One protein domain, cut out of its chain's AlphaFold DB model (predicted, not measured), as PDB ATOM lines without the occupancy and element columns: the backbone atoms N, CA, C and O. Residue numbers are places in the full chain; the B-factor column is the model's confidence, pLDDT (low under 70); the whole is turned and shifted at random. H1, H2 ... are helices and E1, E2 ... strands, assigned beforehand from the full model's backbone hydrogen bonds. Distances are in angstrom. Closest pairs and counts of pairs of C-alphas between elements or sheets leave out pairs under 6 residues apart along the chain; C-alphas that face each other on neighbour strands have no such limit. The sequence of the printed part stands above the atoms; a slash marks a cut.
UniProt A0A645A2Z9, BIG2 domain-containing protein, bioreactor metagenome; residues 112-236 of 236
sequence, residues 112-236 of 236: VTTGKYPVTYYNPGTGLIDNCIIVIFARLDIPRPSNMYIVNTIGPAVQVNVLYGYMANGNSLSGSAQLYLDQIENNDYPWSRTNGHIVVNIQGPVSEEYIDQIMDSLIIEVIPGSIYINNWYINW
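AT A GLANCE: This is residues 112 to 236 of the 236 residues of the protein "BIG2 domain-containing protein" of bioreactor metagenome (UniProt A0A645A2Z9). Two twisted sheets, built on the long hairpins E1 E2 and E3 E4, stand partly face to face as a loose sandwich with crossed strands. H1 sits toward one end and the small hairpin E7 E8 toward the other. The printed part has 125 residues, with one named helix and eight named strands in the order E1 E2 E3 E4 E5 H1 E6 E7 E8, mostly strand. Its antiparallel sheets run E1 E2 E5, E4 E3 E6 and E7 E8. It is loose, with a radius of gyration of the C-alphas of 17.2 A, and spans 52 by 31 by 21 A.

HOW THE PARTS SIT: Start with the hairpin of E1, residues 112 to 122, and E2, residues 129 to 140, where N 113 and O 139 are 2.9 A apart. Next comes the hairpin of E3, residues 158 to 168, and E4, residues 171 to 181, with N 160 and O 179 at 2.8 A. The strands of the two sheets stand at 43 degrees; the closest C-alphas of E2 and E4, Phe 137 and Leu 179, are 6.7 A apart. E5, residues 201 to 206, pairs with E2 through N 204 and O 130, 2.8 A. H1, residues 208 to 217, makes two layers, a helix on one face of the sheet E1 E2 E5, at a height of 9.4 A; its O i to N i+4 pairs are all within hydrogen-bond range. E6, residues 219 to 222, is the antiparallel neighbour of E3, with N 163 and O 221 within hydrogen-bond range at 2.8 A. In the hairpin of E7, residues 226 to 229, and E8, residues 232 to 235, find N 227 and O 234 at 3.0 A.

IN THESE COORDINATES: Find C-alpha 112 at (-6.824, -19.932, 20.180); E1 runs 32.8 A from there. E2 spans 32.1 A, E3 30.9 A and E4 31.1 A. E8 ends at C-alpha 235, (-2.733, -22.478, 15.852).

THE WHOLE: The farthest C-alphas, Gly 125 and Asn 231, are 54.9 A apart. The printed part has no cut. The long links, residues 141 to 157 and 182 to 200, have pLDDT under 70.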
ATOM      1  N   VAL A 112      -6.045 -21.147  19.935       81.25
ATOM      2  CA  VAL A 112      -6.824 -19.932  20.180       81.25
ATOM      3  C   VAL A 112      -8.293 -20.310  20.323       81.25
ATOM      4  O   VAL A 112      -8.851 -21.025  19.494       81.25
ATOM      5  N   THR A 113      -8.938 -19.788  21.359       81.44
ATOM      6  CA  THR A 113     -10.394 -19.845  21.509       81.44
ATOM      7  C   THR A 113     -10.983 -18.445  21.440       81.44
ATOM      8  O   THR A 113     -10.315 -17.466  21.767       81.44
ATOM      9  N   THR A 114     -12.234 -18.327  21.000       84.62
ATOM     10  CA  THR A 114     -12.963 -17.055  20.960       84.62
ATOM     11  C   THR A 114     -14.054 -17.010  22.022       84.62
ATOM     12  O   THR A 114     -14.545 -18.034  22.498       84.62
ATOM     13  N   GLY A 115     -14.423 -15.799  22.421       84.94
ATOM     14  CA  GLY A 115     -15.499 -15.520  23.355       84.94
ATOM     15  C   GLY A 115     -16.194 -14.208  23.016       84.94
ATOM     16  O   GLY A 115     -15.702 -13.405  22.220       84.94
ATOM     17  N   LYS A 116     -17.362 -14.004  23.624       87.75
ATOM     18  CA  LYS A 116     -18.228 -12.845  23.400       87.75
ATOM     19  C   LYS A 116     -18.919 -12.424  24.694       87.75
ATOM     20  O   LYS A 116     -19.287 -13.291  25.483       87.75
ATOM     21  N   TYR A 117     -19.112 -11.125  24.904       87.12
ATOM     22  CA  TYR A 117     -20.002 -10.600  25.945       87.12
ATOM     23  C   TYR A 117     -20.579  -9.230  25.553       87.12
ATOM     24  O   TYR A 117     -19.887  -8.442  24.899       87.12
ATOM     25  N   PRO A 118     -21.824  -8.917  25.942       89.81
ATOM     26  CA  PRO A 118     -22.417  -7.612  25.696       89.81
ATOM     27  C   PRO A 118     -22.001  -6.594  26.770       89.81
ATOM     28  O   PRO A 118     -21.784  -6.929  27.933       89.81
ATOM     29  N   VAL A 119     -21.924  -5.326  26.376       89.06
ATOM     30  CA  VAL A 119     -21.799  -4.156  27.250       89.06
ATOM     31  C   VAL A 119     -22.973  -3.235  26.948       89.06
ATOM     32  O   VAL A 119     -23.025  -2.601  25.893       89.06
ATOM     33  N   THR A 120     -23.930  -3.190  27.869       90.12
ATOM     34  CA  THR A 120     -25.219  -2.507  27.710       90.12
ATOM     35  C   THR A 120     -25.269  -1.199  28.493       90.12
ATOM     36  O   THR A 120     -24.811  -1.130  29.634       90.12
ATOM     37  N   TYR A 121     -25.905  -0.185  27.916       90.94
ATOM     38  CA  TYR A 121     -26.160   1.111  28.535       90.94
ATOM     39  C   TYR A 121     -27.670   1.329  28.636       90.94
ATOM     40  O   TYR A 121     -28.364   1.388  27.619       90.94
ATOM     41  N   TYR A 122     -28.167   1.434  29.866       91.81
ATOM     42  CA  TYR A 122     -29.594   1.536  30.158       91.81
ATOM     43  C   TYR A 122     -30.059   2.984  30.270       91.81
ATOM     44  O   TYR A 122     -29.379   3.830  30.857       91.81
ATOM     45  N   ASN A 123     -31.271   3.237  29.789       91.19
ATOM     46  CA  ASN A 123     -31.997   4.461  30.061       91.19
ATOM     47  C   ASN A 123     -32.758   4.331  31.391       91.19
ATOM     48  O   ASN A 123     -33.675   3.512  31.491       91.19
ATOM     49  N   PRO A 124     -32.459   5.148  32.414       90.06
ATOM     50  CA  PRO A 124     -33.129   5.039  33.709       90.06
ATOM     51  C   PRO A 124     -34.608   5.451  33.663       90.06
ATOM     52  O   PRO A 124     -35.373   5.059  34.539       90.06
ATOM     53  N   GLY A 125     -35.022   6.245  32.668       92.31
ATOM     54  CA  GLY A 125     -36.404   6.700  32.517       92.31
ATOM     55  C   GLY A 125     -37.328   5.662  31.880       92.31
ATOM     56  O   GLY A 125     -38.516   5.644  32.191       92.31
ATOM     57  N   THR A 126     -36.802   4.800  31.004       91.31
ATOM     58  CA  THR A 126     -37.593   3.780  30.289       91.31
ATOM     59  C   THR A 126     -37.302   2.350  30.743       91.31
ATOM     60  O   THR A 126     -38.107   1.462  30.475       91.31
ATOM     61  N   GLY A 127     -36.170   2.109  31.414       89.25
ATOM     62  CA  GLY A 127     -35.694   0.769  31.773       89.25
ATOM     63  C   GLY A 127     -35.173  -0.049  30.585       89.25
ATOM     64  O   GLY A 127     -34.832  -1.215  30.760       89.25
ATOM     65  N   LEU A 128     -35.112   0.538  29.387       92.50
ATOM     66  CA  LEU A 128     -34.651  -0.114  28.161       92.50
ATOM     67  C   LEU A 128     -33.171   0.175  27.894       92.50
ATOM     68  O   LEU A 128     -32.580   1.090  28.469       92.50
ATOM     69  N   ILE A 129     -32.573  -0.612  27.003       90.75
ATOM     70  CA  ILE A 129     -31.187  -0.444  26.563       90.75
ATOM     71  C   ILE A 129     -31.160   0.596  25.438       90.75
ATOM     72  O   ILE A 129     -31.750   0.378  24.380       90.75
ATOM     73  N   ASP A 130     -30.464   1.714  25.659       89.75
ATOM     74  CA  ASP A 130     -30.255   2.779  24.661       89.75
ATOM     75  C   ASP A 130     -29.087   2.459  23.722       89.75
ATOM     76  O   ASP A 130     -29.044   2.923  22.584       89.75
ATOM     77  N   ASN A 131     -28.115   1.684  24.203       88.00
ATOM     78  CA  ASN A 131     -26.937   1.311  23.437       88.00
ATOM     79  C   ASN A 131     -26.378  -0.025  23.931       88.00
ATOM     80  O   ASN A 131     -26.262  -0.239  25.138       88.00
ATOM     81  N   CYS A 132     -25.967  -0.900  23.018       87.25
ATOM     82  CA  CYS A 132     -25.218  -2.110  23.353       87.25
ATOM     83  C   CYS A 132     -24.014  -2.271  22.425       87.25
ATOM     84  O   CYS A 132     -24.127  -2.058  21.218       87.25
ATOM     85  N   ILE A 133     -22.876  -2.665  23.002       85.62
ATOM     86  CA  ILE A 133     -21.642  -3.026  22.299       85.62
ATOM     87  C   ILE A 133     -21.339  -4.491  22.601       85.62
ATOM     88  O   ILE A 133     -21.208  -4.859  23.764       85.62
ATOM     89  N   ILE A 134     -21.183  -5.327  21.577       85.88
ATOM     90  CA  ILE A 134     -20.806  -6.735  21.769       85.88
ATOM     91  C   ILE A 134     -19.295  -6.892  21.638       85.88
ATOM     92  O   ILE A 134     -18.753  -6.817  20.545       85.88
ATOM     93  N   VAL A 135     -18.601  -7.165  22.735       82.19
ATOM     94  CA  VAL A 135     -17.153  -7.388  22.712       82.19
ATOM     95  C   VAL A 135     -16.864  -8.835  22.324       82.19
ATOM     96  O   VAL A 135     -17.322  -9.757  22.995       82.19
ATOM     97  N   ILE A 136     -16.071  -9.029  21.267       83.38
ATOM     98  CA  ILE A 136     -15.544 -10.335  20.852       83.38
ATOM     99  C   ILE A 136     -14.049 -10.356  21.096       83.38
ATOM    100  O   ILE A 136     -13.327  -9.491  20.616       83.38
ATOM    101  N   PHE A 137     -13.582 -11.384  21.781       79.62
ATOM    102  CA  PHE A 137     -12.179 -11.545  22.118       79.62
ATOM    103  C   PHE A 137     -11.713 -12.952  21.754       79.62
ATOM    104  O   PHE A 137     -12.493 -13.900  21.729       79.62
ATOM    105  N   ALA A 138     -10.427 -13.079  21.471       79.19
ATOM    106  CA  ALA A 138      -9.706 -14.331  21.427       79.19
ATOM    107  C   ALA A 138      -8.936 -14.531  22.748       79.19
ATOM    108  O   ALA A 138      -8.703 -13.608  23.534       79.19
ATOM    109  N   ARG A 139      -8.537 -15.762  23.031       75.88
ATOM    110  CA  ARG A 139      -7.660 -16.085  24.152       75.88
ATOM    111  C   ARG A 139      -6.823 -17.303  23.818       75.88
ATOM    112  O   ARG A 139      -7.222 -18.140  23.013       75.88
ATOM    113  N   LEU A 140      -5.670 -17.383  24.465       73.94
ATOM    114  CA  LEU A 140      -4.797 -18.544  24.428       73.94
ATOM    115  C   LEU A 140      -5.009 -19.369  25.688       73.94
ATOM    116  O   LEU A 140      -4.876 -18.854  26.800       73.94
ATOM    117  N   ASP A 141      -5.277 -20.654  25.508       68.19
ATOM    118  CA  ASP A 141      -5.337 -21.606  26.610       68.19
ATOM    119  C   ASP A 141      -3.928 -22.174  26.851       68.19
ATOM    120  O   ASP A 141      -3.563 -23.235  26.348       68.19
ATOM    121  N   ILE A 142      -3.094 -21.426  27.583       64.50
ATOM    122  CA  ILE A 142      -1.722 -21.841  27.916       64.50
ATOM    123  C   ILE A 142      -1.724 -22.574  29.268       64.50
ATOM    124  O   ILE A 142      -2.170 -21.994  30.266       64.50
ATOM    125  N   PRO A 143      -1.193 -23.810  29.367       54.78
ATOM    126  CA  PRO A 143      -0.998 -24.462  30.658       54.78
ATOM    127  C   PRO A 143      -0.002 -23.640  31.482       54.78
ATOM    128  O   PRO A 143       1.146 -23.495  31.069       54.78
ATOM    129  N   ARG A 144      -0.414 -23.096  32.636       55.75
ATOM    130  CA  ARG A 144       0.465 -22.294  33.507       55.75
ATOM    131  C   ARG A 144       1.639 -23.155  34.003       55.75
ATOM    132  O   ARG A 144       1.405 -24.044  34.828       55.75
ATOM    133  N   PRO A 145       2.898 -22.880  33.610       53.75
ATOM    134  CA  PRO A 145       4.043 -23.508  34.253       53.75
ATOM    135  C   PRO A 145       4.147 -23.010  35.698       53.75
ATOM    136  O   PRO A 145       3.931 -21.827  35.977       53.75
ATOM    137  N   SER A 146       4.506 -23.893  36.627       50.91
ATOM    138  CA  SER A 146       4.619 -23.570  38.059       50.91
ATOM    139  C   SER A 146       5.672 -22.499  38.378       50.91
ATOM    140  O   SER A 146       5.637 -21.911  39.453       50.91
ATOM    141  N   ASN A 147       6.588 -22.223  37.450       54.91
ATOM    142  CA  ASN A 147       7.703 -21.287  37.580       54.91
ATOM    143  C   ASN A 147       7.569 -20.030  36.697       54.91
ATOM    144  O   ASN A 147       8.551 -19.310  36.522       54.91
ATOM    145  N   MET A 148       6.393 -19.773  36.115       50.84
ATOM    146  CA  MET A 148       6.179 -18.608  35.254       50.84
ATOM    147  C   MET A 148       5.786 -17.370  36.070       50.84
ATOM    148  O   MET A 148       4.792 -17.387  36.799       50.84
ATOM    149  N   TYR A 149       6.536 -16.282  35.880       48.44
ATOM    150  CA  TYR A 149       6.237 -14.944  36.395       48.44
ATOM    151  C   TYR A 149       6.298 -13.962  35.220       48.44
ATOM    152  O   TYR A 149       7.243 -14.006  34.433       48.44
ATOM    153  N   ILE A 150       5.277 -13.118  35.066       50.22
ATOM    154  CA  ILE A 150       5.215 -12.108  34.001       50.22
ATOM    155  C   ILE A 150       6.068 -10.921  34.461       50.22
ATOM    156  O   ILE A 150       5.821 -10.385  35.535       50.22
ATOM    157  N   VAL A 151       7.108 -10.570  33.696       43.50
ATOM    158  CA  VAL A 151       8.153  -9.620  34.144       43.50
ATOM    159  C   VAL A 151       8.075  -8.256  33.445       43.50
ATOM    160  O   VAL A 151       8.791  -7.354  33.854       43.50
ATOM    161  N   ASN A 152       7.260  -8.127  32.390       43.56
ATOM    162  CA  ASN A 152       6.847  -6.918  31.649       43.56
ATOM    163  C   ASN A 152       6.496  -7.337  30.213       43.56
ATOM    164  O   ASN A 152       7.065  -8.305  29.701       43.56
ATOM    165  N   THR A 153       5.616  -6.599  29.537       49.09
ATOM    166  CA  THR A 153       5.178  -6.936  28.178       49.09
ATOM    167  C   THR A 153       5.523  -5.825  27.191       49.09
ATOM    168  O   THR A 153       5.016  -4.712  27.246       49.09
ATOM    169  N   ILE A 154       6.450  -6.137  26.283       49.81
ATOM    170  CA  ILE A 154       6.688  -5.393  25.039       49.81
ATOM    171  C   ILE A 154       6.929  -6.458  23.961       49.81
ATOM    172  O   ILE A 154       8.058  -6.721  23.554       49.81
ATOM    173  N   GLY A 155       5.866  -7.170  23.591       56.28
ATOM    174  CA  GLY A 155       5.866  -8.116  22.476       56.28
ATOM    175  C   GLY A 155       4.997  -7.580  21.336       56.28
ATOM    176  O   GLY A 155       4.063  -6.827  21.604       56.28
ATOM    177  N   PRO A 156       5.277  -7.915  20.066       58.38
ATOM    178  CA  PRO A 156       4.374  -7.558  18.980       58.38
ATOM    179  C   PRO A 156       3.025  -8.261  19.185       58.38
ATOM    180  O   PRO A 156       2.986  -9.453  19.492       58.38
ATOM    181  N   ALA A 157       1.927  -7.532  18.992       69.31
ATOM    182  CA  ALA A 157       0.596  -8.116  19.023       69.31
ATOM    183  C   ALA A 157       0.454  -9.188  17.929       69.31
ATOM    184  O   ALA A 157       0.782  -8.938  16.765       69.31
ATOM    185  N   VAL A 158      -0.056 -10.372  18.283       77.19
ATOM    186  CA  VAL A 158      -0.385 -11.406  17.288       77.19
ATOM    187  C   VAL A 158      -1.785 -11.140  16.764       77.19
ATOM    188  O   VAL A 158      -2.746 -11.086  17.530       77.19
ATOM    189  N   GLN A 159      -1.901 -10.978  15.452       83.00
ATOM    190  CA  GLN A 159      -3.172 -10.697  14.806       83.00
ATOM    191  C   GLN A 159      -3.936 -11.991  14.506       83.00
ATOM    192  O   GLN A 159      -3.434 -12.876  13.814       83.00
ATOM    193  N   VAL A 160      -5.181 -12.053  14.970       84.88
ATOM    194  CA  VAL A 160      -6.141 -13.122  14.696       84.88
ATOM    195  C   VAL A 160      -7.285 -12.524  13.893       84.88
ATOM    196  O   VAL A 160      -8.000 -11.644  14.369       84.88
ATOM    197  N   ASN A 161      -7.457 -12.983  12.657       88.44
ATOM    198  CA  ASN A 161      -8.586 -12.561  11.839       88.44
ATOM    199  C   ASN A 161      -9.784 -13.462  12.141       88.44
ATOM    200  O   ASN A 161      -9.641 -14.680  12.210       88.44
ATOM    201  N   VAL A 162     -10.959 -12.862  12.295       90.50
ATOM    202  CA  VAL A 162     -12.206 -13.591  12.537       90.50
ATOM    203  C   VAL A 162     -13.292 -13.129  11.582       90.50
ATOM    204  O   VAL A 162     -13.352 -11.954  11.205       90.50
ATOM    205  N   LEU A 163     -14.170 -14.056  11.226       92.25
ATOM    206  CA  LEU A 163     -15.471 -13.780  10.638       92.25
ATOM    207  C   LEU A 163     -16.526 -13.869  11.739       92.25
ATOM    208  O   LEU A 163     -16.411 -14.667  12.669       92.25
ATOM    209  N   TYR A 164     -17.558 -13.043  11.643       92.75
ATOM    210  CA  TYR A 164     -18.698 -13.110  12.545       92.75
ATOM    211  C   TYR A 164     -20.005 -12.975  11.776       92.75
ATOM    212  O   TYR A 164     -20.066 -12.295  10.748       92.75
ATOM    213  N   GLY A 165     -21.058 -13.594  12.301       92.75
ATOM    214  CA  GLY A 165     -22.413 -13.473  11.778       92.75
ATOM    215  C   GLY A 165     -23.453 -13.618  12.880       92.75
ATOM    216  O   GLY A 165     -23.243 -14.382  13.813       92.75
ATOM    217  N   TYR A 166     -24.547 -12.866  12.798       93.19
ATOM    218  CA  TYR A 166     -25.649 -12.893  13.766       93.19
ATOM    219  C   TYR A 166     -26.972 -12.507  13.103       93.19
ATOM    220  O   TYR A 166     -26.998 -11.930  12.013       93.19
ATOM    221  N   MET A 167     -28.077 -12.804  13.783       92.19
ATOM    222  CA  MET A 167     -29.417 -12.423  13.351       92.19
ATOM    223  C   MET A 167     -29.882 -11.185  14.116       92.19
ATOM    224  O   MET A 167     -29.835 -11.155  15.341       92.19
ATOM    225  N   ALA A 168     -30.375 -10.177  13.399       89.00
ATOM    226  CA  ALA A 168     -30.993  -8.992  13.990       89.00
ATOM    227  C   ALA A 168     -32.243  -8.607  13.197       89.00
ATOM    228  O   ALA A 168     -32.189  -8.427  11.979       89.00
ATOM    229  N   ASN A 169     -33.384  -8.492  13.883       87.44
ATOM    230  CA  ASN A 169     -34.681  -8.181  13.266       87.44
ATOM    231  C   ASN A 169     -35.012  -9.072  12.049       87.44
ATOM    232  O   ASN A 169     -35.523  -8.593  11.039       87.44
ATOM    233  N   GLY A 170     -34.664 -10.362  12.116       86.44
ATOM    234  CA  GLY A 170     -34.881 -11.325  11.028       86.44
ATOM    235  C   GLY A 170     -33.893 -11.235   9.857       86.44
ATOM    236  O   GLY A 170     -33.983 -12.044   8.938       86.44
ATOM    237  N   ASN A 171     -32.932 -10.311   9.890       89.69
ATOM    238  CA  ASN A 171     -31.883 -10.196   8.882       89.69
ATOM    239  C   ASN A 171     -30.594 -10.866   9.359       89.69
ATOM    240  O   ASN A 171     -30.205 -10.713  10.516       89.69
ATOM    241  N   SER A 172     -29.913 -11.553   8.444       93.31
ATOM    242  CA  SER A 172     -28.555 -12.046   8.674       93.31
ATOM    243  C   SER A 172     -27.567 -10.911   8.443       93.31
ATOM    244  O   SER A 172     -27.504 -10.348   7.349       93.31
ATOM    245  N   LEU A 173     -26.780 -10.597   9.464       91.19
ATOM    246  CA  LEU A 173     -25.695  -9.625   9.405       91.19
ATOM    247  C   LEU A 173     -24.373 -10.356   9.602       91.19
ATOM    248  O   LEU A 173     -24.293 -11.308  10.374       91.19
ATOM    249  N   SER A 174     -23.330  -9.919   8.906       91.69
ATOM    250  CA  SER A 174     -22.007 -10.534   8.991       91.69
ATOM    251  C   SER A 174     -20.900  -9.530   8.722       91.69
ATOM    252  O   SER A 174     -21.115  -8.522   8.047       91.69
ATOM    253  N   GLY A 175     -19.698  -9.837   9.190       89.81
ATOM    254  CA  GLY A 175     -18.508  -9.051   8.906       89.81
ATOM    255  C   GLY A 175     -17.228  -9.782   9.284       89.81
ATOM    256  O   GLY A 175     -17.232 -10.961   9.632       89.81
ATOM    257  N   SER A 176     -16.122  -9.051   9.223       88.69
ATOM    258  CA  SER A 176     -14.808  -9.516   9.661       88.69
ATOM    259  C   SER A 176     -14.216  -8.560  10.686       88.69
ATOM    260  O   SER A 176     -14.473  -7.356  10.625       88.69
ATOM    261  N   ALA A 177     -13.382  -9.074  11.581       86.06
ATOM    262  CA  ALA A 177     -12.604  -8.258  12.502       86.06
ATOM    263  C   ALA A 177     -11.191  -8.803  12.696       86.06
ATOM    264  O   ALA A 177     -10.908  -9.971  12.435       86.06
ATOM    265  N   GLN A 178     -10.315  -7.922  13.168       84.88
ATOM    266  CA  GLN A 178      -8.961  -8.253  13.581       84.88
ATOM    267  C   GLN A 178      -8.905  -8.155  15.103       84.88
ATOM    268  O   GLN A 178      -9.246  -7.122  15.681       84.88
ATOM    269  N   LEU A 179      -8.527  -9.253  15.748       82.44
ATOM    270  CA  LEU A 179      -8.299  -9.338  17.184       82.44
ATOM    271  C   LEU A 179      -6.789  -9.381  17.418       82.44
ATOM    272  O   LEU A 179      -6.052  -9.960  16.620       82.44
ATOM    273  N   TYR A 180      -6.328  -8.792  18.514       77.56
ATOM    274  CA  TYR A 180      -4.905  -8.714  18.826       77.56
ATOM    275  C   TYR A 180      -4.618  -9.442  20.133       77.56
ATOM    276  O   TYR A 180      -5.065  -9.008  21.196       77.56
ATOM    277  N   LEU A 181      -3.883 -10.557  20.060       73.75
ATOM    278  CA  LEU A 181      -3.341 -11.222  21.242       73.75
ATOM    279  C   LEU A 181      -2.178 -10.371  21.740       73.75
ATOM    280  O   LEU A 181      -1.103 -10.355  21.138       73.75
ATOM    281  N   ASP A 182      -2.437  -9.657  22.828       66.19
ATOM    282  CA  ASP A 182      -1.440  -8.909  23.575       66.19
ATOM    283  C   ASP A 182      -1.247  -9.568  24.944       66.19
ATOM    284  O   ASP A 182      -2.159 -10.175  25.520       66.19
ATOM    285  N   GLN A 183      -0.033  -9.481  25.465       56.84
ATOM    286  CA  GLN A 183       0.253  -9.879  26.828       56.84
ATOM    287  C   GLN A 183      -0.087  -8.681  27.723       56.84
ATOM    288  O   GLN A 183       0.736  -7.802  27.945       56.84
ATOM    289  N   ILE A 184      -1.321  -8.607  28.217       51.19
ATOM    290  CA  ILE A 184      -1.713  -7.553  29.163       51.19
ATOM    291  C   ILE A 184      -1.545  -8.086  30.587       51.19
ATOM    292  O   ILE A 184      -1.986  -9.196  30.894       51.19
ATOM    293  N   GLU A 185      -0.916  -7.295  31.459       47.66
ATOM    294  CA  GLU A 185      -0.887  -7.547  32.899       47.66
ATOM    295  C   GLU A 185      -2.320  -7.610  33.431       47.66
ATOM    296  O   GLU A 185      -3.014  -6.598  33.515       47.66
ATOM    297  N   ASN A 186      -2.789  -8.799  33.798       44.75
ATOM    298  CA  ASN A 186      -3.986  -8.902  34.614       44.75
ATOM    299  C   ASN A 186      -3.728  -9.891  35.745       44.75
ATOM    300  O   ASN A 186      -3.543 -11.089  35.533       44.75
ATOM    301  N   ASN A 187      -3.644  -9.339  36.952       43.94
ATOM    302  CA  ASN A 187      -3.100  -9.974  38.150       43.94
ATOM    303  C   ASN A 187      -3.974 -11.117  38.706       43.94
ATOM    304  O   ASN A 187      -3.606 -11.742  39.694       43.94
ATOM    305  N   ASP A 188      -5.109 -11.412  38.070       41.75
ATOM    306  CA  ASP A 188      -6.038 -12.436  38.542       41.75
ATOM    307  C   ASP A 188      -5.819 -13.797  37.875       41.75
ATOM    308  O   ASP A 188      -6.078 -14.819  38.503       41.75
ATOM    309  N   TYR A 189      -5.284 -13.852  36.648       42.59
ATOM    310  CA  TYR A 189      -5.026 -15.111  35.946       42.59
ATOM    311  C   TYR A 189      -4.072 -14.911  34.754       42.59
ATOM    312  O   TYR A 189      -4.236 -13.948  34.008       42.59
ATOM    313  N   PRO A 190      -3.116 -15.825  34.498       40.31
ATOM    314  CA  PRO A 190      -2.131 -15.681  33.426       40.31
ATOM    315  C   PRO A 190      -2.721 -16.061  32.060       40.31
ATOM    316  O   PRO A 190      -2.195 -16.929  31.367       40.31
ATOM    317  N   TRP A 191      -3.828 -15.432  31.673       50.41
ATOM    318  CA  TRP A 191      -4.337 -15.506  30.311       50.41
ATOM    319  C   TRP A 191      -4.043 -14.180  29.630       50.41
ATOM    320  O   TRP A 191      -4.468 -13.124  30.099       50.41
ATOM    321  N   SER A 192      -3.353 -14.238  28.496       48.44
ATOM    322  CA  SER A 192      -3.338 -13.140  27.537       48.44
ATOM    323  C   SER A 192      -4.783 -12.889  27.095       48.44
ATOM    324  O   SER A 192      -5.324 -13.629  26.269       48.44
ATOM    325  N   ARG A 193      -5.451 -11.895  27.687       48.22
ATOM    326  CA  ARG A 193      -6.691 -11.372  27.115       48.22
ATOM    327  C   ARG A 193      -6.310 -10.622  25.849       48.22
ATOM    328  O   ARG A 193      -5.515  -9.690  25.914       48.22
ATOM    329  N   THR A 194      -6.879 -11.007  24.711       48.47
ATOM    330  CA  THR A 194      -6.846 -10.118  23.549       48.47
ATOM    331  C   THR A 194      -7.814  -8.983  23.767       48.47
ATOM    332  O   THR A 194      -8.950  -9.227  24.184       48.47
ATOM    333  N   ASN A 195      -7.429  -7.795  23.333       52.28
ATOM    334  CA  ASN A 195      -8.403  -6.776  22.991       52.28
ATOM    335  C   ASN A 195      -8.710  -6.929  21.502       52.28
ATOM    336  O   ASN A 195      -7.955  -6.508  20.628       52.28
ATOM    337  N   GLY A 196      -9.816  -7.603  21.217       52.66
ATOM    338  CA  GLY A 196     -10.534  -7.451  19.968       52.66
ATOM    339  C   GLY A 196     -11.830  -6.716  20.277       52.66
ATOM    340  O   GLY A 196     -12.469  -6.984  21.291       52.66
ATOM    341  N   HIS A 197     -12.202  -5.740  19.460       55.81
ATOM    342  CA  HIS A 197     -13.469  -5.039  19.626       55.81
ATOM    343  C   HIS A 197     -14.189  -5.079  18.291       55.81
ATOM    344  O   HIS A 197     -13.831  -4.358  17.363       55.81
ATOM    345  N   ILE A 198     -15.214  -5.920  18.190       62.03
ATOM    346  CA  ILE A 198     -16.234  -5.709  17.172       62.03
ATOM    347  C   ILE A 198     -17.213  -4.736  17.795       62.03
ATOM    348  O   ILE A 198     -17.898  -5.065  18.749       62.03
ATOM    349  N   VAL A 199     -17.271  -3.507  17.303       62.41
ATOM    350  CA  VAL A 199     -18.306  -2.583  17.762       62.41
ATOM    351  C   VAL A 199     -19.576  -2.905  16.981       62.41
ATOM    352  O   VAL A 199     -19.910  -2.229  16.012       62.41
ATOM    353  N   VAL A 200     -20.274  -3.976  17.372       68.50
ATOM    354  CA  VAL A 200     -21.676  -4.148  16.975       68.50
ATOM    355  C   VAL A 200     -22.468  -3.153  17.803       68.50
ATOM    356  O   VAL A 200     -22.723  -3.394  18.978       68.50
ATOM    357  N   ASN A 201     -22.765  -2.003  17.206       74.81
ATOM    358  CA  ASN A 201     -23.527  -0.956  17.858       74.81
ATOM    359  C   ASN A 201     -25.026  -1.195  17.629       74.81
ATOM    360  O   ASN A 201     -25.532  -0.985  16.526       74.81
ATOM    361  N   ILE A 202     -25.720  -1.632  18.678       79.88
ATOM    362  CA  ILE A 202     -27.177  -1.751  18.680       79.88
ATOM    363  C   ILE A 202     -27.728  -0.481  19.320       79.88
ATOM    364  O   ILE A 202     -27.627  -0.293  20.533       79.88
ATOM    365  N   GLN A 203     -28.288   0.391  18.487       81.06
ATOM    366  CA  GLN A 203     -28.929   1.628  18.922       81.06
ATOM    367  C   GLN A 203     -30.353   1.328  19.410       81.06
ATOM    368  O   GLN A 203     -31.111   0.627  18.739       81.06
ATOM    369  N   GLY A 204     -30.680   1.831  20.597       80.38
ATOM    370  CA  GLY A 204     -31.945   1.610  21.282       80.38
ATOM    371  C   GLY A 204     -33.091   2.530  20.840       80.38
ATOM    372  O   GLY A 204     -32.939   3.317  19.901       80.38
ATOM    373  N   PRO A 205     -34.245   2.450  21.534       88.44
ATOM    374  CA  PRO A 205     -34.484   1.642  22.737       88.44
ATOM    375  C   PRO A 205     -34.822   0.170  22.418       88.44
ATOM    376  O   PRO A 205     -35.743  -0.100  21.649       88.44
ATOM    377  N   VAL A 206     -34.112  -0.786  23.033       91.25
ATOM    378  CA  VAL A 206     -34.345  -2.243  22.875       91.25
ATOM    379  C   VAL A 206     -34.426  -2.976  24.223       91.25
ATOM    380  O   VAL A 206     -33.973  -2.461  25.247       91.25
ATOM    381  N   SER A 207     -35.029  -4.170  24.235       92.88
ATOM    382  CA  SER A 207     -35.113  -5.037  25.420       92.88
ATOM    383  C   SER A 207     -33.845  -5.875  25.620       92.88
ATOM    384  O   SER A 207     -33.090  -6.113  24.679       92.88
ATOM    385  N   GLU A 208     -33.638  -6.372  26.842       92.00
ATOM    386  CA  GLU A 208     -32.566  -7.327  27.163       92.00
ATOM    387  C   GLU A 208     -32.740  -8.652  26.403       92.00
ATOM    388  O   GLU A 208     -31.795  -9.130  25.787       92.00
ATOM    389  N   GLU A 209     -33.975  -9.155  26.300       93.62
ATOM    390  CA  GLU A 209     -34.303 -10.359  25.518       93.62
ATOM    391  C   GLU A 209     -33.872 -10.242  24.045       93.62
ATOM    392  O   GLU A 209     -33.425 -11.213  23.438       93.62
ATOM    393  N   TYR A 210     -33.964  -9.046  23.458       92.56
ATOM    394  CA  TYR A 210     -33.490  -8.815  22.095       92.56
ATOM    395  C   TYR A 210     -31.959  -8.905  21.989       92.56
ATOM    396  O   TYR A 210     -31.438  -9.439  21.009       92.56
ATOM    397  N   ILE A 211     -31.229  -8.422  23.001       91.94
ATOM    398  CA  ILE A 211     -29.769  -8.574  23.068       91.94
ATOM    399  C   ILE A 211     -29.398 -10.048  23.227       91.94
ATOM    400  O   ILE A 211     -28.509 -10.513  22.516       91.94
ATOM    401  N   ASP A 212     -30.104 -10.794  24.076       93.56
ATOM    402  CA  ASP A 212     -29.866 -12.226  24.272       93.56
ATOM    403  C   ASP A 212     -30.082 -13.023  22.980       93.56
ATOM    404  O   ASP A 212     -29.226 -13.818  22.600       93.56
ATOM    405  N   GLN A 213     -31.142 -12.736  22.215       93.75
ATOM    406  CA  GLN A 213     -31.369 -13.364  20.903       93.75
ATOM    407  C   GLN A 213     -30.222 -13.101  19.913       93.75
ATOM    408  O   GLN A 213     -29.798 -13.997  19.171       93.75
ATOM    409  N   ILE A 214     -29.686 -11.876  19.897       92.81
ATOM    410  CA  ILE A 214     -28.505 -11.550  19.087       92.81
ATOM    411  C   ILE A 214     -27.297 -12.348  19.583       92.81
ATOM    412  O   ILE A 214     -26.595 -12.961  18.777       92.81
ATOM    413  N   MET A 215     -27.063 -12.367  20.895       92.88
ATOM    414  CA  MET A 215     -25.944 -13.082  21.500       92.88
ATOM    415  C   MET A 215     -26.010 -14.583  21.223       92.88
ATOM    416  O   MET A 215     -24.979 -15.159  20.881       92.88
ATOM    417  N   ASP A 216     -27.183 -15.203  21.284       94.75
ATOM    418  CA  ASP A 216     -27.380 -16.628  21.009       94.75
ATOM    419  C   ASP A 216     -27.133 -16.974  19.538       94.75
ATOM    420  O   ASP A 216     -26.518 -17.996  19.232       94.75
ATOM    421  N   SER A 217     -27.542 -16.097  18.617       94.62
ATOM    422  CA  SER A 217     -27.324 -16.296  17.177       94.62
ATOM    423  C   SER A 217     -25.910 -15.946  16.697       94.62
ATOM    424  O   SER A 217     -25.539 -16.328  15.588       94.62
ATOM    425  N   LEU A 218     -25.117 -15.224  17.498       93.31
ATOM    426  CA  LEU A 218     -23.787 -14.759  17.105       93.31
ATOM    427  C   LEU A 218     -22.790 -15.918  16.981       93.31
ATOM    428  O   LEU A 218     -22.369 -16.507  17.976       93.31
ATOM    429  N   ILE A 219     -22.341 -16.192  15.764       93.69
ATOM    430  CA  ILE A 219     -21.283 -17.158  15.461       93.69
ATOM    431  C   ILE A 219     -19.993 -16.393  15.173       93.69
ATOM    432  O   ILE A 219     -20.011 -15.355  14.511       93.69
ATOM    433  N   ILE A 220     -18.878 -16.910  15.689       91.44
ATOM    434  CA  ILE A 220     -17.535 -16.374  15.466       91.44
ATOM    435  C   ILE A 220     -16.693 -17.511  14.904       91.44
ATOM    436  O   ILE A 220     -16.514 -18.533  15.563       91.44
ATOM    437  N   GLU A 221     -16.180 -17.318  13.701       92.38
ATOM    438  CA  GLU A 221     -15.293 -18.258  13.032       92.38
ATOM    439  C   GLU A 221     -13.899 -17.647  12.962       92.38
ATOM    440  O   GLU A 221     -13.710 -16.517  12.504       92.38
ATOM    441  N   VAL A 222     -12.914 -18.390  13.449       89.06
ATOM    442  CA  VAL A 222     -11.523 -17.973  13.356       89.06
ATOM    443  C   VAL A 222     -10.994 -18.325  11.971       89.06
ATOM    444  O   VAL A 222     -11.202 -19.432  11.483       89.06
ATOM    445  N   ILE A 223     -10.331 -17.368  11.319       90.25
ATOM    446  CA  ILE A 223      -9.708 -17.615  10.021       90.25
ATOM    447  C   ILE A 223      -8.392 -18.363  10.261       90.25
ATOM    448  O   ILE A 223      -7.546 -17.815  10.979       90.25
ATOM    449  N   PRO A 224      -8.193 -19.537   9.625       87.12
ATOM    450  CA  PRO A 224      -7.033 -20.378   9.862       87.12
ATOM    451  C   PRO A 224      -5.704 -19.629   9.775       87.12
ATOM    452  O   PRO A 224      -5.427 -18.933   8.791       87.12
ATOM    453  N   GLY A 225      -4.861 -19.805  10.784       85.81
ATOM    454  CA  GLY A 225      -3.547 -19.188  10.863       85.81
ATOM    455  C   GLY A 225      -2.640 -19.890  11.865       85.81
ATOM    456  O   GLY A 225      -3.082 -20.623  12.743       85.81
ATOM    457  N   SER A 226      -1.332 -19.675  11.728       85.19
ATOM    458  CA  SER A 226      -0.401 -20.133  12.753       85.19
ATOM    459  C   SER A 226       0.849 -19.274  12.841       85.19
ATOM    460  O   SER A 226       1.296 -18.689  11.850       85.19
ATOM    461  N   ILE A 227       1.419 -19.199  14.042       83.19
ATOM    462  CA  ILE A 227       2.694 -18.528  14.291       83.19
ATOM    463  C   ILE A 227       3.515 -19.302  15.320       83.19
ATOM    464  O   ILE A 227       2.989 -19.832  16.298       83.19
ATOM    465  N   TYR A 228       4.826 -19.336  15.105       81.44
ATOM    466  CA  TYR A 228       5.787 -19.868  16.061       81.44
ATOM    467  C   TYR A 228       6.408 -18.709  16.841       81.44
ATOM    468  O   TYR A 228       7.017 -17.819  16.248       81.44
ATOM    469  N   ILE A 229       6.263 -18.715  18.166       76.38
ATOM    470  CA  ILE A 229       6.823 -17.692  19.059       76.38
ATOM    471  C   ILE A 229       7.579 -18.396  20.179       76.38
ATOM    472  O   ILE A 229       6.990 -19.099  20.998       76.38
ATOM    473  N   ASN A 230       8.895 -18.185  20.244       79.25
ATOM    474  CA  ASN A 230       9.788 -18.871  21.182       79.25
ATOM    475  C   ASN A 230       9.677 -20.402  21.064       79.25
ATOM    476  O   ASN A 230      10.132 -20.957  20.073       79.25
ATOM    477  N   ASN A 231       9.067 -21.068  22.048       78.94
ATOM    478  CA  ASN A 231       8.837 -22.518  22.086       78.94
ATOM    479  C   ASN A 231       7.351 -22.890  21.921       78.94
ATOM    480  O   ASN A 231       6.956 -24.025  22.181       78.94
ATOM    481  N   TRP A 232       6.526 -21.940  21.480       81.94
ATOM    482  CA  TRP A 232       5.095 -22.123  21.281       81.94
ATOM    483  C   TRP A 232       4.716 -22.105  19.802       81.94
ATOM    484  O   TRP A 232       5.184 -21.252  19.049       81.94
ATOM    485  N   TYR A 233       3.848 -23.034  19.412       85.38
ATOM    486  CA  TYR A 233       3.155 -23.056  18.131       85.38
ATOM    487  C   TYR A 233       1.705 -22.672  18.383       85.38
ATOM    488  O   TYR A 233       0.943 -23.432  18.975       85.38
ATOM    489  N   ILE A 234       1.336 -21.467  17.978       82.50
ATOM    490  CA  ILE A 234      -0.028 -20.984  18.118       82.50
ATOM    491  C   ILE A 234      -0.757 -21.355  16.827       82.50
ATOM    492  O   ILE A 234      -0.306 -20.975  15.745       82.50
ATOM    493  N   ASN A 235      -1.853 -22.095  16.952       82.94
ATOM    494  CA  ASN A 235      -2.733 -22.478  15.852       82.94
ATOM    495  C   ASN A 235      -4.159 -22.027  16.165       82.94
ATOM    496  O   ASN A 235      -4.601 -22.104  17.319       82.94
ATOM    497  N   TRP A 236      -4.851 -21.529  15.149       80.31
ATOM    498  CA  TRP A 236      -6.196 -20.991  15.268       80.31
ATOM    499  C   TRP A 236      -6.963 -21.060  13.969       80.31
ATOM    500  O   TRP A 236      -6.302 -20.998  12.910       80.31
TER     501      TRP A 236